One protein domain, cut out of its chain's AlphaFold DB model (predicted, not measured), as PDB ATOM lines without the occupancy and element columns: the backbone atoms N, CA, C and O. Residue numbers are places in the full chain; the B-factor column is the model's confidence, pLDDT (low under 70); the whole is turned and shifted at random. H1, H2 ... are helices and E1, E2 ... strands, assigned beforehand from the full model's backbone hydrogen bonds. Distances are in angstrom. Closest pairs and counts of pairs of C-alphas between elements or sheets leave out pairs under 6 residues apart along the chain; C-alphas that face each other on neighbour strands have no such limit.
ATOM      1  N   LEU A 270      83.390  29.444 131.304       94.19
ATOM      2  CA  LEU A 270      83.657  28.092 131.777       94.19
ATOM      3  C   LEU A 270      83.039  27.938 133.162       94.19
ATOM      4  O   LEU A 270      83.066  28.859 133.976       94.19
ATOM      5  N   THR A 271      82.479  26.773 133.454       91.75
ATOM      6  CA  THR A 271      81.948  26.458 134.784       91.75
ATOM      7  C   THR A 271      82.211  24.997 135.098       91.75
ATOM      8  O   THR A 271      81.891  24.123 134.295       91.75
ATOM      9  N   PHE A 272      82.783  24.707 136.268       88.62
ATOM     10  CA  PHE A 272      82.932  23.327 136.732       88.62
ATOM     11  C   PHE A 272      81.550  22.681 136.938       88.62
ATOM     12  O   PHE A 272      80.711  23.213 137.656       88.62
ATOM     13  N   THR A 273      81.324  21.516 136.323       83.38
ATOM     14  CA  THR A 273      80.077  20.723 136.389       83.38
ATOM     15  C   THR A 273      80.383  19.226 136.515       83.38
ATOM     16  O   THR A 273      81.440  18.809 136.069       83.38
ATOM     17  N   GLY A 274      79.514  18.379 137.075       68.38
ATOM     18  CA  GLY A 274      79.821  16.942 137.227       68.38
ATOM     19  C   GLY A 274      79.001  16.251 138.319       68.38
ATOM     20  O   GLY A 274      77.864  16.654 138.512       68.38
ATOM     21  N   PRO A 275      79.528  15.236 139.032       55.03
ATOM     22  CA  PRO A 275      78.909  14.634 140.229       55.03
ATOM     23  C   PRO A 275      79.197  15.388 141.551       55.03
ATOM     24  O   PRO A 275      78.701  15.019 142.608       55.03
ATOM     25  N   TYR A 276      79.928  16.504 141.509       63.19
ATOM     26  CA  TYR A 276      80.107  17.456 142.620       63.19
ATOM     27  C   TYR A 276      79.049  18.590 142.795       63.19
ATOM     28  O   TYR A 276      79.243  19.420 143.681       63.19
ATOM     29  N   PRO A 277      77.909  18.683 142.068       43.00
ATOM     30  CA  PRO A 277      76.816  19.615 142.347       43.00
ATOM     31  C   PRO A 277      76.230  19.444 143.740       43.00
ATOM     32  O   PRO A 277      75.713  20.408 144.281       43.00
ATOM     33  N   GLY A 278      76.352  18.261 144.353       43.00
ATOM     34  CA  GLY A 278      76.056  18.086 145.774       43.00
ATOM     35  C   GLY A 278      76.951  18.959 146.662       43.00
ATOM     36  O   GLY A 278      76.457  19.562 147.607       43.00
ATOM     37  N   ALA A 279      78.234  19.110 146.314       47.72
ATOM     38  CA  ALA A 279      79.169  20.011 146.985       47.72
ATOM     39  C   ALA A 279      78.909  21.487 146.621       47.72
ATOM     40  O   ALA A 279      78.864  22.325 147.513       47.72
ATOM     41  N   VAL A 280      78.620  21.811 145.353       42.88
ATOM     42  CA  VAL A 280      78.313  23.193 144.912       42.88
ATOM     43  C   VAL A 280      76.977  23.704 145.481       42.88
ATOM     44  O   VAL A 280      76.912  24.820 145.992       42.88
ATOM     45  N   ALA A 281      75.921  22.885 145.477       41.09
ATOM     46  CA  ALA A 281      74.611  23.219 146.048       41.09
ATOM     47  C   ALA A 281      74.642  23.328 147.582       41.09
ATOM     48  O   ALA A 281      73.801  24.006 148.167       41.09
ATOM     49  N   GLN A 282      75.619  22.690 148.234       46.16
ATOM     50  CA  GLN A 282      75.801  22.716 149.688       46.16
ATOM     51  C   GLN A 282      76.995  23.579 150.129       46.16
ATOM     52  O   GLN A 282      77.333  23.575 151.308       46.16
ATOM     53  N   ARG A 283      77.622  24.325 149.201       50.12
ATOM     54  CA  ARG A 283      78.820  25.160 149.429       50.12
ATOM     55  C   ARG A 283      79.960  24.426 150.148       50.12
ATOM     56  O   ARG A 283      80.681  25.023 150.944       50.12
ATOM     57  N   ARG A 284      80.118  23.130 149.888       58.00
ATOM     58  CA  ARG A 284      81.238  22.345 150.406       58.00
ATOM     59  C   ARG A 284      82.447  22.566 149.506       58.00
ATOM     60  O   ARG A 284      82.357  22.377 148.297       58.00
ATOM     61  N   ASN A 285      83.588  22.891 150.099       59.12
ATOM     62  CA  ASN A 285      84.874  22.998 149.398       59.12
ATOM     63  C   ASN A 285      85.606  21.641 149.359       59.12
ATOM     64  O   ASN A 285      86.832  21.569 149.365       59.12
ATOM     65  N   THR A 286      84.849  20.543 149.360       66.31
ATOM     66  CA  THR A 286      85.367  19.192 149.569       66.31
ATOM     67  C   THR A 286      85.094  18.323 148.359       66.31
ATOM     68  O   THR A 286      84.014  18.392 147.770       66.31
ATOM     69  N   LEU A 287      86.067  17.496 147.979       70.06
ATOM     70  CA  LEU A 287      85.951  16.617 146.819       70.06
ATOM     71  C   LEU A 287      86.185  15.142 147.203       70.06
ATOM     72  O   LEU A 287      87.248  14.610 146.898       70.06
ATOM     73  N   PRO A 288      85.185  14.451 147.793       71.94
ATOM     74  CA  PRO A 288      85.240  13.002 148.056       71.94
ATOM     75  C   PRO A 288      85.014  12.182 146.784       71.94
ATOM     76  O   PRO A 288      84.189  12.611 145.973       71.94
ATOM     77  N   LEU A 289      85.664  11.028 146.598       73.62
ATOM     78  CA  LEU A 289      85.430  10.175 145.415       73.62
ATOM     79  C   LEU A 289      83.935   9.840 145.235       73.62
ATOM     80  O   LEU A 289      83.221   9.620 146.212       73.62
ATOM     81  N   GLY A 290      83.457   9.847 143.988       67.94
ATOM     82  CA  GLY A 290      82.087   9.487 143.610       67.94
ATOM     83  C   GLY A 290      82.033   8.430 142.504       67.94
ATOM     84  O   GLY A 290      83.056   7.882 142.103       67.94
ATOM     85  N   ASP A 291      80.833   8.158 141.987       62.38
ATOM     86  CA  ASP A 291      80.619   7.134 140.957       62.38
ATOM     87  C   ASP A 291      81.494   7.364 139.710       62.38
ATOM     88  O   ASP A 291      81.383   8.387 139.025       62.38
ATOM     89  N   GLY A 292      82.343   6.382 139.390       66.31
ATOM     90  CA  GLY A 292      83.273   6.430 138.255       66.31
ATOM     91  C   GLY A 292      84.645   7.043 138.559       66.31
ATOM     92  O   GLY A 292      85.465   7.131 137.643       66.31
ATOM     93  N   ASP A 293      84.893   7.445 139.806       81.88
ATOM     94  CA  ASP A 293      86.234   7.719 140.327       81.88
ATOM     95  C   ASP A 293      86.915   6.399 140.767       81.88
ATOM     96  O   ASP A 293      86.246   5.379 140.945       81.88
ATOM     97  N   ASP A 294      88.243   6.397 140.910       85.50
ATOM     98  CA  ASP A 294      89.035   5.182 141.159       85.50
ATOM     99  C   ASP A 294      90.115   5.398 142.233       85.50
ATOM    100  O   ASP A 294      90.666   6.495 142.368       85.50
ATOM    101  N   PHE A 295      90.441   4.343 142.980       86.88
ATOM    102  CA  PHE A 295      91.556   4.308 143.927       86.88
ATOM    103  C   PHE A 295      92.446   3.099 143.635       86.88
ATOM    104  O   PHE A 295      92.072   1.950 143.872       86.88
ATOM    105  N   GLU A 296      93.666   3.361 143.167       87.50
ATOM    106  CA  GLU A 296      94.639   2.311 142.873       87.50
ATOM    107  C   GLU A 296      95.451   1.980 144.129       87.50
ATOM    108  O   GLU A 296      96.494   2.589 144.401       87.50
ATOM    109  N   SER A 297      94.979   0.991 144.891       82.00
ATOM    110  CA  SER A 297      95.569   0.594 146.180       82.00
ATOM    111  C   SER A 297      97.063   0.243 146.106       82.00
ATOM    112  O   SER A 297      97.790   0.467 147.074       82.00
ATOM    113  N   ALA A 298      97.560  -0.261 144.966       84.19
ATOM    114  CA  ALA A 298      98.963  -0.648 144.835       84.19
ATOM    115  C   ALA A 298      99.897   0.569 144.771       84.19
ATOM    116  O   ALA A 298     101.076   0.472 145.118       84.19
ATOM    117  N   THR A 299      99.379   1.710 144.312       85.00
ATOM    118  CA  THR A 299     100.142   2.957 144.160       85.00
ATOM    119  C   THR A 299      99.717   4.043 145.147       85.00
ATOM    120  O   THR A 299     100.441   5.023 145.315       85.00
ATOM    121  N   GLY A 300      98.573   3.868 145.819       86.94
ATOM    122  CA  GLY A 300      97.987   4.860 146.715       86.94
ATOM    123  C   GLY A 300      97.540   6.119 145.975       86.94
ATOM    124  O   GLY A 300      97.640   7.209 146.534       86.94
ATOM    125  N   ILE A 301      97.123   5.998 144.711       90.00
ATOM    126  CA  ILE A 301      96.671   7.124 143.887       90.00
ATOM    127  C   ILE A 301      95.148   7.125 143.806       90.00
ATOM    128  O   ILE A 301      94.536   6.148 143.382       90.00
ATOM    129  N   TYR A 302      94.559   8.263 144.156       90.00
ATOM    130  CA  TYR A 302      93.152   8.572 143.947       90.00
ATOM    131  C   TYR A 302      93.011   9.292 142.604       90.00
ATOM    132  O   TYR A 302      93.735  10.257 142.337       90.00
ATOM    133  N   SER A 303      92.093   8.823 141.762       89.31
ATOM    134  CA  SER A 303      91.842   9.335 140.415       89.31
ATOM    135  C   SER A 303      90.391   9.774 140.291       89.31
ATOM    136  O   SER A 303      89.475   9.014 140.596       89.31
ATOM    137  N   ARG A 304      90.171  10.998 139.813       84.88
ATOM    138  CA  ARG A 304      88.842  11.606 139.769       84.88
ATOM    139  C   ARG A 304      88.529  12.270 138.442       84.88
ATOM    140  O   ARG A 304      89.338  13.042 137.937       84.88
ATOM    141  N   LYS A 305      87.311  12.093 137.927       86.00
ATOM    142  CA  LYS A 305      86.848  12.834 136.746       86.00
ATOM    143  C   LYS A 305      86.405  14.260 137.104       86.00
ATOM    144  O   LYS A 305      85.441  14.465 137.837       86.00
ATOM    145  N   ILE A 306      87.060  15.258 136.514       86.81
ATOM    146  CA  ILE A 306      86.713  16.686 136.617       86.81
ATOM    147  C   ILE A 306      86.182  17.168 135.271       86.81
ATOM    148  O   ILE A 306      86.738  16.820 134.231       86.81
ATOM    149  N   THR A 307      85.097  17.949 135.266       89.88
ATOM    150  CA  THR A 307      84.444  18.408 134.031       89.88
ATOM    151  C   THR A 307      84.097  19.896 134.087       89.88
ATOM    152  O   THR A 307      83.689  20.430 135.115       89.88
ATOM    153  N   VAL A 308      84.229  20.595 132.966       92.88
ATOM    154  CA  VAL A 308      83.628  21.920 132.796       92.88
ATOM    155  C   VAL A 308      82.608  21.895 131.679       92.88
ATOM    156  O   VAL A 308      82.755  21.146 130.713       92.88
ATOM    157  N   ILE A 309      81.594  22.736 131.825       93.81
ATOM    158  CA  ILE A 309      80.751  23.171 130.726       93.81
ATOM    159  C   ILE A 309      81.257  24.527 130.247       93.81
ATOM    160  O   ILE A 309      81.518  25.429 131.045       93.81
ATOM    161  N   ALA A 310      81.444  24.627 128.941       94.50
ATOM    162  CA  ALA A 310      81.772  25.848 128.243       94.50
ATOM    163  C   ALA A 310      80.516  26.387 127.566       94.50
ATOM    164  O   ALA A 310      79.733  25.620 127.002       94.50
ATOM    165  N   ALA A 311      80.365  27.704 127.582       92.12
ATOM    166  CA  ALA A 311      79.323  28.383 126.833       92.12
ATOM    167  C   ALA A 311      79.893  29.588 126.084       92.12
ATOM    168  O   ALA A 311      80.861  30.216 126.531       92.12
ATOM    169  N   ASP A 312      79.295  29.882 124.937       89.06
ATOM    170  CA  ASP A 312      79.526  31.106 124.181       89.06
ATOM    171  C   ASP A 312      78.825  32.315 124.827       89.06
ATOM    172  O   ASP A 312      78.231  32.216 125.906       89.06
ATOM    173  N   GLU A 313      78.911  33.484 124.188       86.44
ATOM    174  CA  GLU A 313      78.338  34.729 124.710       86.44
ATOM    175  C   GLU A 313      76.799  34.729 124.813       86.44
ATOM    176  O   GLU A 313      76.228  35.623 125.441       86.44
ATOM    177  N   PHE A 314      76.127  33.726 124.240       84.94
ATOM    178  CA  PHE A 314      74.675  33.545 124.283       84.94
ATOM    179  C   PHE A 314      74.247  32.348 125.145       84.94
ATOM    180  O   PHE A 314      73.058  32.032 125.208       84.94
ATOM    181  N   GLY A 315      75.185  31.688 125.833       86.38
ATOM    182  CA  GLY A 315      74.900  30.535 126.687       86.38
ATOM    183  C   GLY A 315      74.795  29.202 125.938       86.38
ATOM    184  O   GLY A 315      74.444  28.193 126.550       86.38
ATOM    185  N   ALA A 316      75.081  29.171 124.634       83.62
ATOM    186  CA  ALA A 316      75.039  27.956 123.830       83.62
ATOM    187  C   ALA A 316      76.409  27.247 123.804       83.62
ATOM    188  O   ALA A 316      77.444  27.867 124.070       83.62
ATOM    189  N   PRO A 317      76.457  25.942 123.468       87.50
ATOM    190  CA  PRO A 317      77.720  25.235 123.295       87.50
ATOM    191  C   PRO A 317      78.621  25.899 122.231       87.50
ATOM    192  O   PRO A 317      78.152  26.132 121.107       87.50
ATOM    193  N   PRO A 318      79.914  26.139 122.531       88.81
ATOM    194  CA  PRO A 318      80.877  26.721 121.592       88.81
ATOM    195  C   PRO A 318      81.084  25.888 120.321       88.81
ATOM    196  O   PRO A 318      80.728  24.708 120.252       88.81
ATOM    197  N   ALA A 319      81.722  26.475 119.303       79.38
ATOM    198  CA  ALA A 319      82.079  25.790 118.058       79.38
ATOM    199  C   ALA A 319      82.895  24.495 118.303       79.38
ATOM    200  O   ALA A 319      83.641  24.416 119.282       79.38
ATOM    201  N   PRO A 320      82.798  23.453 117.448       76.88
ATOM    202  CA  PRO A 320      83.603  22.248 117.618       76.88
ATOM    203  C   PRO A 320      85.087  22.580 117.403       76.88
ATOM    204  O   PRO A 320      85.426  23.497 116.658       76.88
ATOM    205  N   GLY A 321      85.988  21.817 118.028       77.81
ATOM    206  CA  GLY A 321      87.438  22.035 117.868       77.81
ATOM    207  C   GLY A 321      88.026  23.110 118.782       77.81
ATOM    208  O   GLY A 321      89.182  23.489 118.615       77.81
ATOM    209  N   LYS A 322      87.249  23.593 119.753       89.31
ATOM    210  CA  LYS A 322      87.728  24.454 120.834       89.31
ATOM    211  C   LYS A 322      88.303  23.609 121.971       89.31
ATOM    212  O   LYS A 322      87.865  22.479 122.194       89.31
ATOM    213  N   PHE A 323      89.291  24.158 122.669       93.56
ATOM    214  CA  PHE A 323      90.060  23.446 123.687       93.56
ATOM    215  C   PHE A 323      89.988  24.155 125.036       93.56
ATOM    216  O   PHE A 323      89.973  25.384 125.098       93.56
ATOM    217  N   VAL A 324      90.002  23.356 126.097       95.94
ATOM    218  CA  VAL A 324      90.141  23.794 127.485       95.94
ATOM    219  C   VAL A 324      91.385  23.141 128.069       95.94
ATOM    220  O   VAL A 324      91.577  21.932 127.938       95.94
ATOM    221  N   THR A 325      92.224  23.926 128.732       95.38
ATOM    222  CA  THR A 325      93.375  23.430 129.481       95.38
ATOM    223  C   THR A 325      93.049  23.402 130.968       95.38
ATOM    224  O   THR A 325      92.647  24.404 131.548       95.38
ATOM    225  N   PHE A 326      93.236  22.248 131.596       94.94
ATOM    226  CA  PHE A 326      93.137  22.073 133.039       94.94
ATOM    227  C   PHE A 326      94.524  22.139 133.662       94.94
ATOM    228  O   PHE A 326      95.466  21.564 133.113       94.94
ATOM    229  N   ARG A 327      94.651  22.785 134.821       93.00
ATOM    230  CA  ARG A 327      95.867  22.762 135.643       93.00
ATOM    231  C   ARG A 327      95.517  22.685 137.110       93.00
ATOM    232  O   ARG A 327      94.558  23.305 137.554       93.00
ATOM    233  N   LEU A 328      96.337  21.949 137.838       92.69
ATOM    234  CA  LEU A 328      96.223  21.763 139.269       92.69
ATOM    235  C   LEU A 328      97.441  22.387 139.940       92.69
ATOM    236  O   LEU A 328      98.567  22.172 139.495       92.69
ATOM    237  N   MET A 329      97.206  23.108 141.026       92.94
ATOM    238  CA  MET A 329      98.252  23.578 141.918       92.94
ATOM    239  C   MET A 329      97.916  23.193 143.353       92.94
ATOM    240  O   MET A 329      96.799  23.398 143.823       92.94
ATOM    241  N   ASP A 330      98.904  22.662 144.056       91.19
ATOM    242  CA  ASP A 330      98.791  22.224 145.447       91.19
ATOM    243  C   ASP A 330      99.921  22.790 146.316       91.19
ATOM    244  O   ASP A 330     100.039  22.444 147.481       91.19
ATOM    245  N   GLY A 331     100.778  23.672 145.797       92.06
ATOM    246  CA  GLY A 331     101.888  24.254 146.550       92.06
ATOM    247  C   GLY A 331     102.489  25.483 145.873       92.06
ATOM    248  O   GLY A 331     102.215  25.722 144.695       92.06
ATOM    249  N   PRO A 332     103.330  26.261 146.581       93.19
ATOM    250  CA  PRO A 332     103.809  26.056 147.958       93.19
ATOM    251  C   PRO A 332     102.812  26.500 149.044       93.19
ATOM    252  O   PRO A 332     102.128  27.512 148.889       93.19
ATOM    253  N   MET A 333     102.776  25.779 150.172       92.12
ATOM    254  CA  MET A 333     101.821  25.996 151.271       92.12
ATOM    255  C   MET A 333     102.465  25.922 152.666       92.12
ATOM    256  O   MET A 333     103.525  25.318 152.825       92.12
ATOM    257  N   THR A 334     101.802  26.511 153.663       93.31
ATOM    258  CA  THR A 334     102.122  26.439 155.104       93.31
ATOM    259  C   THR A 334     100.967  25.838 155.898       93.31
ATOM    260  O   THR A 334      99.845  25.780 155.402       93.31
ATOM    261  N   GLY A 335     101.235  25.374 157.120       90.88
ATOM    262  CA  GLY A 335     100.223  24.884 158.063       90.88
ATOM    263  C   GLY A 335      99.704  23.464 157.804       90.88
ATOM    264  O   GLY A 335      99.306  22.789 158.741       90.88
ATOM    265  N   TYR A 336      99.755  22.947 156.573       91.81
ATOM    266  CA  TYR A 336      99.381  21.549 156.326       91.81
ATOM    267  C   TYR A 336     100.463  20.569 156.812       91.81
ATOM    268  O   TYR A 336     101.637  20.775 156.485       91.81
ATOM    269  N   PRO A 337     100.098  19.462 157.486       90.56
ATOM    270  CA  PRO A 337      98.743  19.077 157.917       90.56
ATOM    271  C   PRO A 337      98.371  19.516 159.343       90.56
ATOM    272  O   PRO A 337      97.203  19.450 159.714       90.56
ATOM    273  N   ASP A 338      99.351  19.926 160.148       86.94
ATOM    274  CA  ASP A 338      99.206  20.022 161.608       86.94
ATOM    275  C   ASP A 338      98.361  21.224 162.074       86.94
ATOM    276  O   ASP A 338      97.752  21.183 163.139       86.94
ATOM    277  N   GLU A 339      98.286  22.282 161.269       87.69
ATOM    278  CA  GLU A 339      97.449  23.472 161.486       87.69
ATOM    279  C   GLU A 339      96.176  23.434 160.612       87.69
ATOM    280  O   GLU A 339      95.455  24.425 160.496       87.69
ATOM    281  N   GLY A 340      95.891  22.291 159.974       88.12
ATOM    282  CA  GLY A 340      94.734  22.073 159.107       88.12
ATOM    283  C   GLY A 340      95.112  21.864 157.641       88.12
ATOM    284  O   GLY A 340      96.152  21.309 157.305       88.12
ATOM    285  N   ARG A 341      94.235  22.283 156.724       88.50
ATOM    286  CA  ARG A 341      94.316  21.933 155.285       88.50
ATOM    287  C   ARG A 341      95.424  22.665 154.516       88.50
ATOM    288  O   ARG A 341      95.708  22.345 153.360       88.50
ATOM    289  N   GLY A 342      96.058  23.627 155.181       91.50
ATOM    290  CA  GLY A 342      97.148  24.469 154.709       91.50
ATOM    291  C   GLY A 342      96.721  25.656 153.854       91.50
ATOM    292  O   GLY A 342      95.690  25.642 153.185       91.50
ATOM    293  N   GLU A 343      97.560  26.682 153.834       92.44
ATOM    294  CA  GLU A 343      97.336  27.922 153.090       92.44
ATOM    295  C   GLU A 343      98.447  28.146 152.067       92.44
ATOM    296  O   GLU A 343      99.616  27.867 152.337       92.44
ATOM    297  N   PHE A 344      98.102  28.647 150.880       94.81
ATOM    298  CA  PHE A 344      99.101  28.991 149.869       94.81
ATOM    299  C   PHE A 344      99.969  30.155 150.346       94.81
ATOM    300  O   PHE A 344      99.470  31.218 150.698       94.81
ATOM    301  N   THR A 345     101.286  29.966 150.290       95.25
ATOM    302  CA  THR A 345     102.260  30.951 150.803       95.25
ATOM    303  C   THR A 345     102.384  32.211 149.953       95.25
ATOM    304  O   THR A 345     102.890  33.224 150.429       95.25
ATOM    305  N   ILE A 346     101.945  32.155 148.694       96.19
ATOM    306  CA  ILE A 346     101.980  33.280 147.761       96.19
ATOM    307  C   ILE A 346     100.544  33.564 147.331       96.19
ATOM    308  O   ILE A 346     100.071  33.060 146.315       96.19
ATOM    309  N   ALA A 347      99.833  34.339 148.136       96.38
ATOM    310  CA  ALA A 347      98.444  34.704 147.900       96.38
ATOM    311  C   ALA A 347      98.156  36.105 148.451       96.38
ATOM    312  O   ALA A 347      98.885  36.619 149.302       96.38
ATOM    313  N   GLY A 348      97.090  36.728 147.964       96.38
ATOM    314  CA  GLY A 348      96.674  38.052 148.406       96.38
ATOM    315  C   GLY A 348      95.318  38.447 147.843       96.38
ATOM    316  O   GLY A 348      94.749  37.754 147.002       96.38
ATOM    317  N   THR A 349      94.793  39.566 148.334       96.50
ATOM    318  CA  THR A 349      93.517  40.158 147.883       96.50
ATOM    319  C   THR A 349      93.710  41.489 147.156       96.50
ATOM    320  O   THR A 349      92.753  42.133 146.745       96.50
ATOM    321  N   ASP A 350      94.964  41.886 146.976       96.75
ATOM    322  CA  ASP A 350      95.437  43.187 146.518       96.75
ATOM    323  C   ASP A 350      96.176  43.088 145.174       96.75
ATOM    324  O   ASP A 350      97.083  43.866 144.883       96.75
ATOM    325  N   GLY A 351      95.810  42.112 144.343       97.50
ATOM    326  CA  GLY A 351      96.355  41.957 143.001       97.50
ATOM    327  C   GLY A 351      95.813  42.999 142.026       97.50
ATOM    328  O   GLY A 351      94.659  43.411 142.128       97.50
ATOM    329  N   ASN A 352      96.640  43.392 141.058       96.56
ATOM    330  CA  ASN A 352      96.265  44.248 139.936       96.56
ATOM    331  C   ASN A 352      96.815  43.670 138.613       96.56
ATOM    332  O   ASN A 352      98.017  43.820 138.334       96.56
ATOM    333  N   PRO A 353      95.984  42.960 137.826       96.50
ATOM    334  CA  PRO A 353      96.314  42.573 136.461       96.50
ATOM    335  C   PRO A 353      96.205  43.776 135.520       96.50
ATOM    336  O   PRO A 353      95.168  44.408 135.443       96.50
ATOM    337  N   GLN A 354      97.239  44.056 134.731       95.69
ATOM    338  CA  GLN A 354      97.190  45.118 133.727       95.69
ATOM    339  C   GLN A 354      96.200  44.763 132.609       95.69
ATOM    340  O   GLN A 354      96.472  43.868 131.808       95.69
ATOM    341  N   GLU A 355      95.105  45.507 132.489       93.56
ATOM    342  CA  GLU A 355      94.054  45.280 131.496       93.56
ATOM    343  C   GLU A 355      94.609  45.336 130.067       93.56
ATOM    344  O   GLU A 355      95.249  46.307 129.651       93.56
ATOM    345  N   GLY A 356      94.384  44.268 129.297       93.81
ATOM    346  CA  GLY A 356      94.928  44.121 127.943       93.81
ATOM    347  C   GLY A 356      96.455  43.973 127.870       93.81
ATOM    348  O   GLY A 356      97.004  43.897 126.770       93.81
ATOM    349  N   GLY A 357      97.151  43.944 129.010       95.69
ATOM    350  CA  GLY A 357      98.600  43.807 129.122       95.69
ATOM    351  C   GLY A 357      99.025  42.494 129.774       95.69
ATOM    352  O   GLY A 357      98.206  41.664 130.149       95.69
ATOM    353  N   ASN A 358     100.336  42.297 129.916       96.75
ATOM    354  CA  ASN A 358     100.930  41.045 130.413       96.75
ATOM    355  C   ASN A 358     101.559  41.190 131.801       96.75
ATOM    356  O   ASN A 358     102.353  40.335 132.196       96.75
ATOM    357  N   THR A 359     101.291  42.283 132.514       97.25
ATOM    358  CA  THR A 359     101.899  42.524 133.826       97.25
ATOM    359  C   THR A 359     100.879  42.378 134.938       97.25
ATOM    360  O   THR A 359      99.734  42.784 134.796       97.25
ATOM    361  N   PHE A 360     101.295  41.762 136.037       97.88
ATOM    362  CA  PHE A 360     100.506  41.659 137.258       97.88
ATOM    363  C   PHE A 360     101.316  42.245 138.402       97.88
ATOM    364  O   PHE A 360     102.515  41.973 138.502       97.88
ATOM    365  N   SER A 361     100.684  43.034 139.262       97.31
ATOM    366  CA  SER A 361     101.379  43.709 140.355       97.31
ATOM    367  C   SER A 361     100.594  43.718 141.659       97.31
ATOM    368  O   SER A 361      99.377  43.566 141.659       97.31
ATOM    369  N   THR A 362     101.306  43.924 142.764       97.69
ATOM    370  CA  THR A 362     100.741  44.222 144.089       97.69
ATOM    371  C   THR A 362     101.227  45.602 144.551       97.69
ATOM    372  O   THR A 362     102.255  46.087 144.055       97.69
ATOM    373  N   PRO A 363     100.510  46.302 145.450       95.81
ATOM    374  CA  PRO A 363     100.914  47.629 145.885       95.81
ATOM    375  C   PRO A 363     102.160  47.562 146.780       95.81
ATOM    376  O   PRO A 363     102.449  46.561 147.435       95.81
ATOM    377  N   GLY A 364     102.906  48.668 146.858       88.38
ATOM    378  CA  GLY A 364     104.038  48.776 147.780       88.38
ATOM    379  C   GLY A 364     103.582  48.631 149.236       88.38
ATOM    380  O   GLY A 364     102.813  49.457 149.720       88.38
ATOM    381  N   GLY A 365     104.070  47.596 149.930       86.38
ATOM    382  CA  GLY A 365     103.651  47.250 151.297       86.38
ATOM    383  C   GLY A 365     102.437  46.314 151.385       86.38
ATOM    384  O   GLY A 365     102.005  46.022 152.497       86.38
ATOM    385  N   GLY A 366     101.908  45.859 150.245       91.06
ATOM    386  CA  GLY A 366     100.878  44.823 150.156       91.06
ATOM    387  C   GLY A 366     101.432  43.399 150.266       91.06
ATOM    388  O   GLY A 366     102.564  43.185 150.717       91.06
ATOM    389  N   SER A 367     100.640  42.420 149.830       94.50
ATOM    390  CA  SER A 367     101.052  41.020 149.790       94.50
ATOM    391  C   SER A 367     102.256  40.821 148.869       94.50
ATOM    392  O   SER A 367     102.379  41.390 147.778       94.50
ATOM    393  N   SER A 368     103.185  39.993 149.343       94.06
ATOM    394  CA  SER A 368     104.439  39.714 148.655       94.06
ATOM    395  C   SER A 368     104.269  38.596 147.625       94.06
ATOM    396  O   SER A 368     103.651  37.570 147.893       94.06
ATOM    397  N   LEU A 369     104.895  38.771 146.464       96.06
ATOM    398  CA  LEU A 369     105.085  37.759 145.416       96.06
ATOM    399  C   LEU A 369     106.447  37.055 145.551       96.06
ATOM    400  O   LEU A 369     106.920  36.378 144.636       96.06
ATOM    401  N   ALA A 370     107.136  37.245 146.681       93.50
ATOM    402  CA  ALA A 370     108.394  36.566 146.951       93.50
ATOM    403  C   ALA A 370     108.195  35.042 146.965       93.50
ATOM    404  O   ALA A 370     107.270  34.523 147.576       93.50
ATOM    405  N   GLY A 371     109.098  34.324 146.297       92.44
ATOM    406  CA  GLY A 371     109.000  32.873 146.117       92.44
ATOM    407  C   GLY A 371     108.445  32.460 144.753       92.44
ATOM    408  O   GLY A 371     108.714  31.335 144.328       92.44
ATOM    409  N   THR A 372     107.780  33.365 144.022       96.56
ATOM    410  CA  THR A 372     107.363  33.124 142.636       96.56
ATOM    411  C   THR A 372     108.573  32.939 141.716       96.56
ATOM    412  O   THR A 372     109.615  33.580 141.869       96.56
ATOM    413  N   ARG A 373     108.433  32.050 140.732       94.94
ATOM    414  CA  ARG A 373     109.429  31.720 139.706       94.94
ATOM    415  C   ARG A 373     108.758  31.671 138.335       94.94
ATOM    416  O   ARG A 373     107.536  31.615 138.226       94.94
ATOM    417  N   VAL A 374     109.567  31.657 137.281       94.94
ATOM    418  CA  VAL A 374     109.078  31.328 135.934       94.94
ATOM    419  C   VAL A 374     108.490  29.911 135.945       94.94
ATOM    420  O   VAL A 374     109.010  29.042 136.645       94.94
ATOM    421  N   ASN A 375     107.419  29.693 135.181       92.94
ATOM    422  CA  ASN A 375     106.593  28.476 135.145       92.94
ATOM    423  C   ASN A 375     105.727  28.224 136.390       92.94
ATOM    424  O   ASN A 375     105.022  27.218 136.439       92.94
ATOM    425  N   CYS A 376     105.729  29.126 137.375       95.62
ATOM    426  CA  CYS A 376     104.642  29.162 138.347       95.62
ATOM    427  C   CYS A 376     103.339  29.572 137.653       95.62
ATOM    428  O   CYS A 376     103.356  30.265 136.634       95.62
ATOM    429  N   GLN A 377     102.215  29.165 138.220       95.12
ATOM    430  CA  GLN A 377     100.895  29.546 137.756       95.12
ATOM    431  C   GLN A 377     100.328  30.640 138.661       95.12
ATOM    432  O   GLN A 377     100.181  30.435 139.861       95.12
ATOM    433  N   LEU A 378     100.001  31.792 138.078       96.94
ATOM    434  CA  LEU A 378      99.183  32.827 138.702       96.94
ATOM    435  C   LEU A 378      97.710  32.491 138.462       96.94
ATOM    436  O   LEU A 378      97.299  32.293 137.322       96.94
ATOM    437  N   VAL A 379      96.923  32.460 139.527       96.50
ATOM    438  CA  VAL A 379      95.475  32.258 139.489       96.50
ATOM    439  C   VAL A 379      94.801  33.507 140.024       96.50
ATOM    440  O   VAL A 379      95.187  33.989 141.088       96.50
ATOM    441  N   LEU A 380      93.816  34.021 139.289       95.81
ATOM    442  CA  LEU A 380      92.989  35.154 139.702       95.81
ATOM    443  C   LEU A 380      91.562  34.683 139.994       95.81
ATOM    444  O   LEU A 380      91.012  33.859 139.260       95.81
ATOM    445  N   GLU A 381      90.969  35.228 141.050       93.31
ATOM    446  CA  GLU A 381      89.603  34.945 141.516       93.31
ATOM    447  C   GLU A 381      88.823  36.264 141.691       93.31
ATOM    448  O   GLU A 381      88.185  36.507 142.716       93.31
ATOM    449  N   GLY A 382      88.937  37.159 140.702       90.31
ATOM    450  CA  GLY A 382      88.284  38.468 140.675       90.31
ATOM    451  C   GLY A 382      86.881  38.471 140.058       90.31
ATOM    452  O   GLY A 382      86.143  37.488 140.097       90.31
ATOM    453  N   GLY A 383      86.501  39.619 139.490       86.69
ATOM    454  CA  GLY A 383      85.231  39.799 138.783       86.69
ATOM    455  C   GLY A 383      85.239  39.268 137.340       86.69
ATOM    456  O   GLY A 383      86.197  38.623 136.909       86.69
ATOM    457  N   PRO A 384      84.183  39.551 136.551       83.81
ATOM    458  CA  PRO A 384      84.111  39.171 135.140       83.81
ATOM    459  C   PRO A 384      85.365  39.589 134.356       83.81
ATOM    460  O   PRO A 384      85.767  40.749 134.382       83.81
ATOM    461  N   GLY A 385      85.994  38.632 133.668       84.56
ATOM    462  CA  GLY A 385      87.245  38.846 132.930       84.56
ATOM    463  C   GLY A 385      88.518  38.895 133.788       84.56
ATOM    464  O   GLY A 385      89.605  39.024 133.234       84.56
ATOM    465  N   GLN A 386      88.415  38.741 135.110       91.06
ATOM    466  CA  GLN A 386      89.542  38.671 136.053       91.06
ATOM    467  C   GLN A 386      89.561  37.333 136.818       91.06
ATOM    468  O   GLN A 386      90.029  37.261 137.953       91.06
ATOM    469  N   VAL A 387      89.045  36.265 136.199       92.81
ATOM    470  CA  VAL A 387      89.065  34.893 136.729       92.81
ATOM    471  C   VAL A 387      89.771  33.985 135.731       92.81
ATOM    472  O   VAL A 387      89.395  33.951 134.560       92.81
ATOM    473  N   GLY A 388      90.780  33.241 136.184       92.00
ATOM    474  CA  GLY A 388      91.521  32.323 135.321       92.00
ATOM    475  C   GLY A 388      92.927  31.994 135.808       92.00
ATOM    476  O   GLY A 388      93.303  32.320 136.935       92.00
ATOM    477  N   GLY A 389      93.684  31.319 134.944       93.75
ATOM    478  CA  GLY A 389      95.065  30.910 135.173       93.75
ATOM    479  C   GLY A 389      96.009  31.490 134.122       93.75
ATOM    480  O   GLY A 389      95.665  31.597 132.950       93.75
ATOM    481  N   TRP A 390      97.215  31.857 134.549       95.00
ATOM    482  CA  TRP A 390      98.279  32.358 133.683       95.00
ATOM    483  C   TRP A 390      99.622  31.772 134.096       95.00
ATOM    484  O   TRP A 390      99.915  31.636 135.284       95.00
ATOM    485  N   ILE A 391     100.482  31.479 133.124       94.94
ATOM    486  CA  ILE A 391     101.846  31.037 133.414       94.94
ATOM    487  C   ILE A 391     102.747  32.256 133.583       94.94
ATOM    488  O   ILE A 391     102.809  33.127 132.715       94.94
ATOM    489  N   VAL A 392     103.473  32.302 134.695       97.12
ATOM    490  CA  VAL A 392     104.467  33.336 134.976       97.12
ATOM    491  C   VAL A 392     105.663  33.149 134.047       97.12
ATOM    492  O   VAL A 392     106.334  32.116 134.064       97.12
ATOM    493  N   THR A 393     105.957  34.174 133.252       97.50
ATOM    494  CA  THR A 393     107.083  34.224 132.308       97.50
ATOM    495  C   THR A 393     108.229  35.101 132.801       97.50
ATOM    496  O   THR A 393     109.361  34.942 132.346       97.50
ATOM    497  N   GLY A 394     107.973  35.993 133.761       97.38
ATOM    498  CA  GLY A 394     108.986  36.864 134.347       97.38
ATOM    499  C   GLY A 394     108.637  37.306 135.765       97.38
ATOM    500  O   GLY A 394     107.469  37.457 136.108       97.38
ATOM    501  N   VAL A 395     109.667  37.531 136.581       96.75
ATOM    502  CA  VAL A 395     109.551  38.030 137.959       96.75
ATOM    503  C   VAL A 395     110.463  39.243 138.092       96.75
ATOM    504  O   VAL A 395     111.672  39.128 137.902       96.75
ATOM    505  N   SER A 396     109.890  40.406 138.391       92.56
ATOM    506  CA  SER A 396     110.596  41.693 138.440       92.56
ATOM    507  C   SER A 396     110.491  42.325 139.829       92.56
ATOM    508  O   SER A 396     110.029  43.450 139.991       92.56
ATOM    509  N   GLY A 397     110.934  41.583 140.845       89.44
ATOM    510  CA  GLY A 397     110.850  41.974 142.255       89.44
ATOM    511  C   GLY A 397     109.648  41.356 142.982       89.44
ATOM    512  O   GLY A 397     108.904  40.576 142.392       89.44
ATOM    513  N   PRO A 398     109.454  41.681 144.273       92.56
ATOM    514  CA  PRO A 398     108.448  41.038 145.124       92.56
ATOM    515  C   PRO A 398     107.010  41.521 144.880       92.56
ATOM    516  O   PRO A 398     106.119  41.102 145.606       92.56
ATOM    517  N   SER A 399     106.770  42.390 143.894       95.31
ATOM    518  CA  SER A 399     105.448  42.992 143.642       95.31
ATOM    519  C   SER A 399     105.108  43.115 142.154       95.31
ATOM    520  O   SER A 399     104.182  43.839 141.805       95.31
ATOM    521  N   LEU A 400     105.865  42.469 141.257       96.44
ATOM    522  CA  LEU A 400     105.648  42.580 139.811       96.44
ATOM    523  C   LEU A 400     106.008  41.288 139.071       96.44
ATOM    524  O   LEU A 400     107.140  40.803 139.150       96.44
ATOM    525  N   LEU A 401     105.054  40.781 138.293       97.94
ATOM    526  CA  LEU A 401     105.169  39.597 137.446       97.94
ATOM    527  C   LEU A 401     104.866  39.939 135.986       97.94
ATOM    528  O   LEU A 401     104.144  40.889 135.683       97.94
ATOM    529  N   SER A 402     105.388  39.117 135.081       97.81
ATOM    530  CA  SER A 402     104.959  39.044 133.684       97.81
ATOM    531  C   SER A 402     104.362  37.669 133.397       97.81
ATOM    532  O   SER A 402     104.859  36.669 133.921       97.81
ATOM    533  N   VAL A 403     103.314  37.617 132.573       97.12
ATOM    534  CA  VAL A 403     102.566  36.389 132.255       97.12
ATOM    535  C   VAL A 403     102.569  36.042 130.761       97.12
ATOM    536  O   VAL A 403     102.871  36.876 129.903       97.12
ATOM    537  N   SER A 404     102.255  34.781 130.450       92.81
ATOM    538  CA  SER A 404     102.295  34.184 129.106       92.81
ATOM    539  C   SER A 404     101.362  34.831 128.087       92.81
ATOM    540  O   SER A 404     101.652  34.820 126.892       92.81
ATOM    541  N   THR A 405     100.252  35.390 128.550       94.12
ATOM    542  CA  THR A 405      99.147  35.891 127.731       94.12
ATOM    543  C   THR A 405      98.586  37.164 128.352       94.12
ATOM    544  O   THR A 405      98.615  37.291 129.578       94.12
ATOM    545  N   PRO A 406      98.109  38.125 127.542       95.19
ATOM    546  CA  PRO A 406      97.536  39.346 128.085       95.19
ATOM    547  C   PRO A 406      96.269  39.068 128.902       95.19
ATOM    548  O   PRO A 406      95.453  38.223 128.520       95.19
ATOM    549  N   PHE A 407      96.075  39.817 129.985       95.69
ATOM    550  CA  PHE A 407      94.806  39.865 130.708       95.69
ATOM    551  C   PHE A 407      93.707  40.477 129.833       95.69
ATOM    552  O   PHE A 407      93.978  41.155 128.836       95.69
ATOM    553  N   ASN A 408      92.447  40.252 130.202       93.00
ATOM    554  CA  ASN A 408      91.327  40.822 129.464       93.00
ATOM    555  C   ASN A 408      91.337  42.352 129.532       93.00
ATOM    556  O   ASN A 408      91.670  42.946 130.556       93.00
ATOM    557  N   ALA A 409      90.938  42.998 128.438       91.38
ATOM    558  CA  ALA A 409      90.760  44.446 128.377       91.38
ATOM    559  C   ALA A 409      89.412  44.846 129.009       91.38
ATOM    560  O   ALA A 409      88.481  45.248 128.314       91.38
ATOM    561  N   VAL A 410      89.295  44.655 130.323       89.69
ATOM    562  CA  VAL A 410      88.114  45.026 131.120       89.69
ATOM    563  C   VAL A 410      88.310  46.390 131.791       89.69
ATOM    564  O   VAL A 410      89.241  47.122 131.472       89.69
ATOM    565  N   THR A 411      87.383  46.786 132.665       90.25
ATOM    566  CA  THR A 411      87.560  47.994 133.483       90.25
ATOM    567  C   THR A 411      88.623  47.734 134.546       90.25
ATOM    568  O   THR A 411      88.515  46.739 135.255       90.25
ATOM    569  N   ASP A 412      89.589  48.645 134.671       90.00
ATOM    570  CA  ASP A 412      90.618  48.606 135.715       90.00
ATOM    571  C   ASP A 412      89.981  48.725 137.107       90.00
ATOM    572  O   ASP A 412      89.310  49.712 137.428       90.00
ATOM    573  N   THR A 413      90.159  47.676 137.912       89.44
ATOM    574  CA  THR A 413      89.658  47.581 139.291       89.44
ATOM    575  C   THR A 413      90.732  47.906 140.334       89.44
ATOM    576  O   THR A 413      90.452  47.898 141.539       89.44
ATOM    577  N   GLY A 414      91.952  48.229 139.905       92.12
ATOM    578  CA  GLY A 414      93.102  48.491 140.758       92.12
ATOM    579  C   GLY A 414      93.556  47.267 141.559       92.12
ATOM    580  O   GLY A 414      93.345  46.120 141.181       92.12
ATOM    581  N   PHE A 415      94.197  47.517 142.705       96.00
ATOM    582  CA  PHE A 415      94.722  46.486 143.614       96.00
ATOM    583  C   PHE A 415      93.618  45.855 144.475       96.00
ATOM    584  O   PHE A 415      93.581  46.048 145.690       96.00
ATOM    585  N   THR A 416      92.683  45.156 143.839       95.12
ATOM    586  CA  THR A 416      91.522  44.541 144.507       95.12
ATOM    587  C   THR A 416      91.256  43.100 144.081       95.12
ATOM    588  O   THR A 416      90.297  42.493 144.555       95.12
ATOM    589  N   VAL A 417      92.076  42.543 143.183       96.25
ATOM    590  CA  VAL A 417      91.857  41.214 142.607       96.25
ATOM    591  C   VAL A 417      92.494  40.143 143.498       96.25
ATOM    592  O   VAL A 417      93.723  40.132 143.643       96.25
ATOM    593  N   PRO A 418      91.709  39.209 144.068       96.94
ATOM    594  CA  PRO A 418      92.257  38.062 144.772       96.94
ATOM    595  C   PRO A 418      93.083  37.182 143.851       96.94
ATOM    596  O   PRO A 418      92.694  36.902 142.714       96.94
ATOM    597  N   TYR A 419      94.227  36.744 144.359       97.00
ATOM    598  CA  TYR A 419      95.166  35.955 143.593       97.00
ATOM    599  C   TYR A 419      95.856  34.898 144.444       97.00
ATOM    600  O   TYR A 419      95.980  34.993 145.668       97.00
ATOM    601  N   THR A 420      96.363  33.879 143.768       97.50
ATOM    602  CA  THR A 420      97.256  32.880 144.348       97.50
ATOM    603  C   THR A 420      98.281  32.468 143.303       97.50
ATOM    604  O   THR A 420      97.954  32.354 142.124       97.50
ATOM    605  N   VAL A 421      99.525  32.241 143.718       97.50
ATOM    606  CA  VAL A 421     100.582  31.719 142.857       97.50
ATOM    607  C   VAL A 421     100.987  30.327 143.324       97.50
ATOM    608  O   VAL A 421     101.568  30.162 144.396       97.50
ATOM    609  N   GLY A 422     100.701  29.329 142.492       95.31
ATOM    610  CA  GLY A 422     101.212  27.972 142.647       95.31
ATOM    611  C   GLY A 422     102.534  27.802 141.906       95.31
ATOM    612  O   GLY A 422     102.709  28.356 140.823       95.31
ATOM    613  N   CYS A 423     103.478  27.045 142.461       92.75
ATOM    614  CA  CYS A 423     104.752  26.757 141.803       92.75
ATOM    615  C   CYS A 423     105.060  25.255 141.811       92.75
ATOM    616  O   CYS A 423     104.982  24.641 142.877       92.75
ATOM    617  N   PRO A 424     105.490  24.671 140.675       86.88
ATOM    618  CA  PRO A 424     105.911  23.276 140.632       86.88
ATOM    619  C   PRO A 424     107.200  23.037 141.456       86.88
ATOM    620  O   PRO A 424     107.985  23.973 141.664       86.88
ATOM    621  N   PRO A 425     107.486  21.784 141.868       84.06
ATOM    622  CA  PRO A 425     106.735  20.568 141.552       84.06
ATOM    623  C   PRO A 425     105.428  20.456 142.347       84.06
ATOM    624  O   PRO A 425     105.416  20.644 143.562       84.06
ATOM    625  N   TYR A 426     104.353  20.115 141.640       86.56
ATOM    626  CA  TYR A 426     103.075  19.739 142.239       86.56
ATOM    627  C   TYR A 426     103.071  18.249 142.555       86.56
ATOM    628  O   TYR A 426     103.771  17.469 141.901       86.56
ATOM    629  N   THR A 427     102.320  17.854 143.576       85.81
ATOM    630  CA  THR A 427     102.229  16.449 143.987       85.81
ATOM    631  C   THR A 427     101.044  15.757 143.318       85.81
ATOM    632  O   THR A 427     101.177  14.632 142.835       85.81
ATOM    633  N   GLY A 428      99.903  16.439 143.232       86.50
ATOM    634  CA  GLY A 428      98.812  16.069 142.341       86.50
ATOM    635  C   GLY A 428      99.093  16.456 140.885       86.50
ATOM    636  O   GLY A 428      99.976  17.260 140.582       86.50
ATOM    637  N   ASN A 429      98.306  15.907 139.962       88.50
ATOM    638  CA  ASN A 429      98.370  16.248 138.541       88.50
ATOM    639  C   ASN A 429      97.010  16.094 137.846       88.50
ATOM    640  O   ASN A 429      96.035  15.625 138.437       88.50
ATOM    641  N   VAL A 430      96.958  16.477 136.570       88.06
ATOM    642  CA  VAL A 430      95.825  16.199 135.681       88.06
ATOM    643  C   VAL A 430      96.292  15.371 134.492       88.06
ATOM    644  O   VAL A 430      97.284  15.700 133.856       88.06
ATOM    645  N   ALA A 431      95.582  14.284 134.193       84.88
ATOM    646  CA  ALA A 431      95.892  13.333 133.128       84.88
ATOM    647  C   ALA A 431      97.358  12.845 133.123       84.88
ATOM    648  O   ALA A 431      97.924  12.606 132.058       84.88
ATOM    649  N   ASN A 432      97.973  12.686 134.302       79.94
ATOM    650  CA  ASN A 432      99.391  12.336 134.464       79.94
ATOM    651  C   ASN A 432     100.380  13.371 133.890       79.94
ATOM    652  O   ASN A 432     101.542  13.041 133.656       79.94
ATOM    653  N   ASP A 433      99.947  14.624 133.708       83.00
ATOM    654  CA  ASP A 433     100.781  15.752 133.294       83.00
ATOM    655  C   ASP A 433     100.843  16.824 134.396       83.00
ATOM    656  O   ASP A 433      99.828  17.359 134.852       83.00
ATOM    657  N   LEU A 434     102.064  17.156 134.820       76.44
ATOM    658  CA  LEU A 434     102.339  18.187 135.825       76.44
ATOM    659  C   LEU A 434     102.186  19.616 135.278       76.44
ATOM    660  O   LEU A 434     102.087  20.557 136.061       76.44
ATOM    661  N   ASN A 435     102.177  19.799 133.954       79.25
ATOM    662  CA  ASN A 435     102.043  21.105 133.300       79.25
ATOM    663  C   ASN A 435     100.598  21.431 132.887       79.25
ATOM    664  O   ASN A 435     100.318  22.556 132.454       79.25
ATOM    665  N   GLY A 436      99.690  20.462 133.022       85.50
ATOM    666  CA  GLY A 436      98.283  20.582 132.657       85.50
ATOM    667  C   GLY A 436      97.851  19.672 131.514       85.50
ATOM    668  O   GLY A 436      98.662  19.187 130.736       85.50
ATOM    669  N   ALA A 437      96.540  19.493 131.379       91.94
ATOM    670  CA  ALA A 437      95.925  18.655 130.355       91.94
ATOM    671  C   ALA A 437      95.044  19.508 129.442       91.94
ATOM    672  O   ALA A 437      94.149  20.198 129.924       91.94
ATOM    673  N   THR A 438      95.270  19.457 128.129       93.75
ATOM    674  CA  THR A 438      94.433  20.166 127.149       93.75
ATOM    675  C   THR A 438      93.454  19.200 126.503       93.75
ATOM    676  O   THR A 438      93.857  18.197 125.918       93.75
ATOM    677  N   VAL A 439      92.166  19.512 126.612       93.94
ATOM    678  CA  VAL A 439      91.052  18.655 126.201       93.94
ATOM    679  C   VAL A 439      90.175  19.408 125.209       93.94
ATOM    680  O   VAL A 439      89.907  20.596 125.381       93.94
ATOM    681  N   GLN A 440      89.734  18.725 124.158       93.69
ATOM    682  CA  GLN A 440      88.796  19.278 123.185       93.69
ATOM    683  C   GLN A 440      87.360  19.213 123.726       93.69
ATOM    684  O   GLN A 440      86.975  18.198 124.304       93.69
ATOM    685  N   LEU A 441      86.571  20.267 123.510       91.56
ATOM    686  CA  LEU A 441      85.143  20.272 123.837       91.56
ATOM    687  C   LEU A 441      84.372  19.263 122.975       91.56
ATOM    688  O   LEU A 441      84.621  19.142 121.770       91.56
ATOM    689  N   ASP A 442      83.406  18.581 123.588       88.94
ATOM    690  CA  ASP A 442      82.425  17.769 122.874       88.94
ATOM    691  C   ASP A 442      81.313  18.626 122.229       88.94
ATOM    692  O   ASP A 442      81.298  19.857 122.319       88.94
ATOM    693  N   ALA A 443      80.362  17.978 121.546       84.31
ATOM    694  CA  ALA A 443      79.268  18.668 120.854       84.31
ATOM    695  C   ALA A 443      78.355  19.486 121.793       84.31
ATOM    696  O   ALA A 443      77.729  20.448 121.338       84.31
ATOM    697  N   ASN A 444      78.316  19.124 123.079       86.38
ATOM    698  CA  ASN A 444      77.524  19.768 124.123       86.38
ATOM    699  C   ASN A 444      78.316  20.849 124.876       86.38
ATOM    700  O   ASN A 444      77.779  21.459 125.796       86.38
ATOM    701  N   GLY A 445      79.575  21.101 124.502       89.81
ATOM    702  CA  GLY A 445      80.428  22.067 125.185       89.81
ATOM    703  C   GLY A 445      81.002  21.536 126.498       89.81
ATOM    704  O   GLY A 445      81.359  22.333 127.361       89.81
ATOM    705  N   LEU A 446      81.108  20.218 126.678       92.62
ATOM    706  CA  LEU A 446      81.764  19.629 127.844       92.62
ATOM    707  C   LEU A 446      83.232  19.315 127.546       92.62
ATOM    708  O   LEU A 446      83.565  18.780 126.489       92.62
ATOM    709  N   ALA A 447      84.109  19.598 128.508       93.38
ATOM    710  CA  ALA A 447      85.476  19.086 128.542       93.38
ATOM    711  C   ALA A 447      85.715  18.383 129.878       93.38
ATOM    712  O   ALA A 447      85.465  18.961 130.937       93.38
ATOM    713  N   SER A 448      86.225  17.152 129.830       91.06
ATOM    714  CA  SER A 448      86.523  16.349 131.017       91.06
ATOM    715  C   SER A 448      87.980  15.901 131.035       91.06
ATOM    716  O   SER A 448      88.516  15.489 130.009       91.06
ATOM    717  N   THR A 449      88.593  15.900 132.212       91.62
ATOM    718  CA  THR A 449      89.913  15.308 132.458       91.62
ATOM    719  C   THR A 449      89.896  14.475 133.739       91.62
ATOM    720  O   THR A 449      88.919  14.505 134.489       91.62
ATOM    721  N   ILE A 450      90.973  13.733 133.988       89.56
ATOM    722  CA  ILE A 450      91.187  13.021 135.249       89.56
ATOM    723  C   ILE A 450      92.179  13.807 136.101       89.56
ATOM    724  O   ILE A 450      93.227  14.220 135.615       89.56
ATOM    725  N   MET A 451      91.851  14.016 137.364       90.56
ATOM    726  CA  MET A 451      92.718  14.574 138.389       90.56
ATOM    727  C   MET A 451      93.250  13.436 139.256       90.56
ATOM    728  O   MET A 451      92.457  12.655 139.771       90.56
ATOM    729  N   ASN A 452      94.566  13.376 139.442       90.44
ATOM    730  CA  ASN A 452      95.229  12.337 140.225       90.44
ATOM    731  C   ASN A 452      95.940  12.945 141.430       90.44
ATOM    732  O   ASN A 452      96.614  13.972 141.298       90.44
ATOM    733  N   TYR A 453      95.836  12.298 142.587       90.69
ATOM    734  CA  TYR A 453      96.554  12.703 143.792       90.69
ATOM    735  C   TYR A 453      96.953  11.505 144.652       90.69
ATOM    736  O   TYR A 453      96.174  10.561 144.795       90.69
ATOM    737  N   PRO A 454      98.166  11.513 145.227       90.12
ATOM    738  CA  PRO A 454      98.581  10.445 146.116       90.12
ATOM    739  C   PRO A 454      97.943  10.577 147.496       90.12
ATOM    740  O   PRO A 454      97.635  11.671 147.963       90.12
ATOM    741  N   ILE A 455      97.860   9.443 148.184       87.62
ATOM    742  CA  ILE A 455      97.413   9.275 149.571       87.62
ATOM    743  C   ILE A 455      98.078  10.252 150.555       87.62
ATOM    744  O   ILE A 455      97.479  10.663 151.539       87.62
ATOM    745  N   THR A 456      99.301  10.703 150.270       87.38
ATOM    746  CA  THR A 456     100.021  11.680 151.104       87.38
ATOM    747  C   THR A 456      99.447  13.099 151.030       87.38
ATOM    748  O   THR A 456      99.891  13.977 151.771       87.38
ATOM    749  N   GLN A 457      98.502  13.345 150.119       88.50
ATOM    750  CA  GLN A 457      97.864  14.644 149.894       88.50
ATOM    751  C   GLN A 457      96.449  14.727 150.452       88.50
ATOM    752  O   GLN A 457      95.849  15.791 150.343       88.50
ATOM    753  N   LEU A 458      95.902  13.651 151.032       89.44
ATOM    754  CA  LEU A 458      94.577  13.690 151.660       89.44
ATOM    755  C   LEU A 458      94.484  14.871 152.634       89.44
ATOM    756  O   LEU A 458      95.459  15.212 153.273       89.44
ATOM    757  N   GLY A 459      93.355  15.567 152.696       87.00
ATOM    758  CA  GLY A 459      93.159  16.745 153.546       87.00
ATOM    759  C   GLY A 459      93.827  18.044 153.071       87.00
ATOM    760  O   GLY A 459      93.446  19.111 153.555       87.00
ATOM    761  N   ARG A 460      94.776  18.011 152.121       90.31
ATOM    762  CA  ARG A 460      95.497  19.208 151.642       90.31
ATOM    763  C   ARG A 460      94.632  20.058 150.706       90.31
ATOM    764  O   ARG A 460      93.957  19.523 149.827       90.31
ATOM    765  N   ASN A 461      94.688  21.383 150.849       90.62
ATOM    766  CA  ASN A 461      94.072  22.308 149.894       90.62
ATOM    767  C   ASN A 461      94.790  22.284 148.534       90.62
ATOM    768  O   ASN A 461      96.004  22.116 148.438       90.62
ATOM    769  N   PHE A 462      94.030  22.535 147.477       91.69
ATOM    770  CA  PHE A 462      94.521  22.737 146.124       91.69
ATOM    771  C   PHE A 462      93.635  23.751 145.387       91.69
ATOM    772  O   PHE A 462      92.503  24.037 145.790       91.69
ATOM    773  N   LYS A 463      94.131  24.270 144.261       92.31
ATOM    774  CA  LYS A 463      93.279  24.920 143.261       92.31
ATOM    775  C   LYS A 463      93.401  24.231 141.916       92.31
ATOM    776  O   LYS A 463      94.489  23.847 141.493       92.31
ATOM    777  N   MET A 464      92.271  24.108 141.240       91.81
ATOM    778  CA  MET A 464      92.174  23.659 139.863       91.81
ATOM    779  C   MET A 464      91.703  24.826 139.006       91.81
ATOM    780  O   MET A 464      90.688  25.453 139.304       91.81
ATOM    781  N   THR A 465      92.407  25.092 137.917       94.00
ATOM    782  CA  THR A 465      91.964  26.030 136.889       94.00
ATOM    783  C   THR A 465      91.545  25.266 135.649       94.00
ATOM    784  O   THR A 465      92.263  24.364 135.216       94.00
ATOM    785  N   ALA A 466      90.442  25.672 135.043       95.00
ATOM    786  CA  ALA A 466      90.121  25.347 133.664       95.00
ATOM    787  C   ALA A 466      90.174  26.642 132.861       95.00
ATOM    788  O   ALA A 466      89.535  27.616 133.249       95.00
ATOM    789  N   GLU A 467      90.932  26.668 131.772       94.44
ATOM    790  CA  GLU A 467      91.128  27.870 130.967       94.44
ATOM    791  C   GLU A 467      90.957  27.612 129.472       94.44
ATOM    792  O   GLU A 467      91.284  26.547 128.953       94.44
ATOM    793  N   ALA A 468      90.484  28.631 128.771       93.50
ATOM    794  CA  ALA A 468      90.434  28.722 127.326       93.50
ATOM    795  C   ALA A 468      91.093  30.032 126.878       93.50
ATOM    796  O   ALA A 468      91.293  30.954 127.674       93.50
ATOM    797  N   SER A 469      91.464  30.103 125.597       87.12
ATOM    798  CA  SER A 469      92.081  31.301 124.999       87.12
ATOM    799  C   SER A 469      93.315  31.792 125.773       87.12
ATOM    800  O   SER A 469      93.556  32.989 125.910       87.12
ATOM    801  N   GLY A 470      94.089  30.846 126.318       79.88
ATOM    802  CA  GLY A 470      95.293  31.122 127.098       79.88
ATOM    803  C   GLY A 470      95.030  31.901 128.388       79.88
ATOM    804  O   GLY A 470      95.763  32.837 128.677       79.88
ATOM    805  N   GLY A 471      93.978  31.568 129.136       81.81
ATOM    806  CA  GLY A 471      93.688  32.178 130.440       81.81
ATOM    807  C   GLY A 471      92.664  33.312 130.402       81.81
ATOM    808  O   GLY A 471      92.127  33.677 131.440       81.81
ATOM    809  N   GLN A 472      92.337  33.839 129.217       88.31
ATOM    810  CA  GLN A 472      91.365  34.929 129.059       88.31
ATOM    811  C   GLN A 472      89.935  34.525 129.429       88.31
ATOM    812  O   GLN A 472      89.151  35.363 129.867       88.31
ATOM    813  N   VAL A 473      89.600  33.244 129.313       93.50
ATOM    814  CA  VAL A 473      88.371  32.704 129.894       93.50
ATOM    815  C   VAL A 473      88.756  31.583 130.829       93.50
ATOM    816  O   VAL A 473      89.424  30.637 130.414       93.50
ATOM    817  N   GLY A 474      88.350  31.689 132.088       93.44
ATOM    818  CA  GLY A 474      88.762  30.751 133.113       93.44
ATOM    819  C   GLY A 474      87.685  30.471 134.147       93.44
ATOM    820  O   GLY A 474      86.810  31.291 134.410       93.44
ATOM    821  N   ALA A 475      87.789  29.296 134.752       93.19
ATOM    822  CA  ALA A 475      87.096  28.921 135.970       93.19
ATOM    823  C   ALA A 475      88.128  28.426 136.982       93.19
ATOM    824  O   ALA A 475      89.093  27.748 136.615       93.19
ATOM    825  N   VAL A 476      87.906  28.739 138.256       92.56
ATOM    826  CA  VAL A 476      88.766  28.311 139.362       92.56
ATOM    827  C   VAL A 476      87.929  27.517 140.354       92.56
ATOM    828  O   VAL A 476      86.839  27.934 140.739       92.56
ATOM    829  N   LEU A 477      88.443  26.362 140.751       89.94
ATOM    830  CA  LEU A 477      87.910  25.527 141.816       89.94
ATOM    831  C   LEU A 477      88.943  25.489 142.938       89.94
ATOM    832  O   LEU A 477      90.055  25.008 142.737       89.94
ATOM    833  N   SER A 478      88.556  25.979 144.110       88.81
ATOM    834  CA  SER A 478      89.340  25.891 145.341       88.81
ATOM    835  C   SER A 478      88.729  24.812 146.227       88.81
ATOM    836  O   SER A 478      87.564  24.921 146.606       88.81
ATOM    837  N   ALA A 479      89.488  23.762 146.522       87.19
ATOM    838  CA  ALA A 479      89.003  22.620 147.288       87.19
ATOM    839  C   ALA A 479      90.151  21.949 148.049       87.19
ATOM    840  O   ALA A 479      91.291  22.401 147.992       87.19
ATOM    841  N   TRP A 480      89.858  20.858 148.745       86.19
ATOM    842  CA  TRP A 480      90.868  19.967 149.306       86.19
ATOM    843  C   TRP A 480      90.623  18.521 148.916       86.19
ATOM    844  O   TRP A 480      89.497  18.112 148.610       86.19
ATOM    845  N   TYR A 481      91.706  17.753 148.915       86.50
ATOM    846  CA  TYR A 481      91.650  16.324 148.661       86.50
ATOM    847  C   TYR A 481      90.902  15.637 149.799       86.50
ATOM    848  O   TYR A 481      91.235  15.830 150.964       86.50
ATOM    849  N   LEU A 482      89.916  14.810 149.471       82.00
ATOM    850  CA  LEU A 482      89.350  13.849 150.412       82.00
ATOM    851  C   LEU A 482      89.525  12.438 149.855       82.00
ATOM    852  O   LEU A 482      89.618  12.248 148.642       82.00
TER     853      LEU A 482
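AT A GLANCE: This is residues 270 to 482 of the 688 residues of an uncharacterized protein of Xanthomonadaceae bacterium (UniProt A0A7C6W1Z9). Two lobes stand end to end: a two-sheet sandwich made by E1, E2, E3 and E12 on one layer and E11, E4, E13 and E14 on the other, and a closed barrel of six strands, E5 to E10, that packs with E8 on E13 and E14 of the second layer. The only named helix, the short H1, lies outside both lobes, on neither sheet nor the barrel. The printed part has 213 residues, with one named helix and 14 named strands in the order E1, H1, E2 to E14, and under half of its residues are in named elements. The class is mostly strand; the neighbour strands are antiparallel, round the barrel in the order E5, E6, E9, E8, E7, E10 and back to E5, across the second layer in the order E11, E4, E13, E14, while the first layer is branched at E3. The whole is compact, with a radius of gyration of the C-alphas of 16.9 A and spans of 48 by 46 by 30 A.

IN THESE COORDINATES: E1 is residues 270 to 272, beginning at C-alpha 270 at (83.657, 28.092, 131.777). H1 is residues 277 to 281, and E2 is residues 294 to 296. E3, the longest strand by residues, is residues 301 to 311 and measures 32.3 A from first to last C-alpha. E4 is residues 323 to 329, 20.0 A long. The barrel strands are E5, residues 347 to 353, from C-alpha 347 at (98.444, 34.704, 147.900); E6, 359 to 361; E7, 377 to 381; E8, 387 to 395, 20.8 A; E9, 400 to 403; and E10, 417 to 422, 16.2 A. E11 is residues 437 to 440, E12 446 to 454, 26.5 A, and E13 461 to 468, 23.7 A. E14 is residues 473 to 481, 25.1 A, ending at C-alpha 481 at (91.650, 16.324, 148.661).

HOW THE PARTS SIT: In the branched sheet, E1 and E2 lie on one side of E3, with N 271 and O 309 at 2.9 A and, in the hairpin E2 and E3, N 294 and O 303 at 2.9 A. E12 lies on the other side, with N 304 and O 451 at 2.8 A. This sheet and the twisted sheet E11 E4 E13 E14 form a sandwich, two sheets face to face, their planes 25 degrees apart. In the second sheet N 326 and O 437 of E4 and E11 are 2.8 A apart, N 327 and O 465 of E4 and E13 2.9 A, and N 464 and O 477 of the hairpin E13 and E14 2.8 A. The closest C-alphas of E8 and E14 are those of Gly 388 and Gly 474, 3.9 A apart. In the barrel E8 bends by 63 degrees at residue 392, pairing with E7 before the bend, N 390 and O 378 at 2.8 A, and with E9 from there on, N 402 and O 394 at 2.9 A. E7, E8 and E9 are a meander, each strand the antiparallel neighbour of the one before; E6 to E9 and E7 to E10 are each a Greek key, a meander of three with the first strand the antiparallel neighbour of the fourth. E3 with E12, E4 with E11, E5 with E10 and E6 with E9 form a jelly roll, four nested antiparallel pairs. In H1 every O i to N i+4 pair is within hydrogen-bond range.

THE WHOLE: The two C-alphas farthest apart are those of Ala 298 and Thr 411, at 51.2 A. The printed part has no cut. The long links are H1 to E2, E3 to E4, E4 to E5, E6 to E7, E9 to E10 and E10 to E11. The mean pLDDT of the printed part is 88.1; residues 274 to 286 and 290 to 292 are under 70.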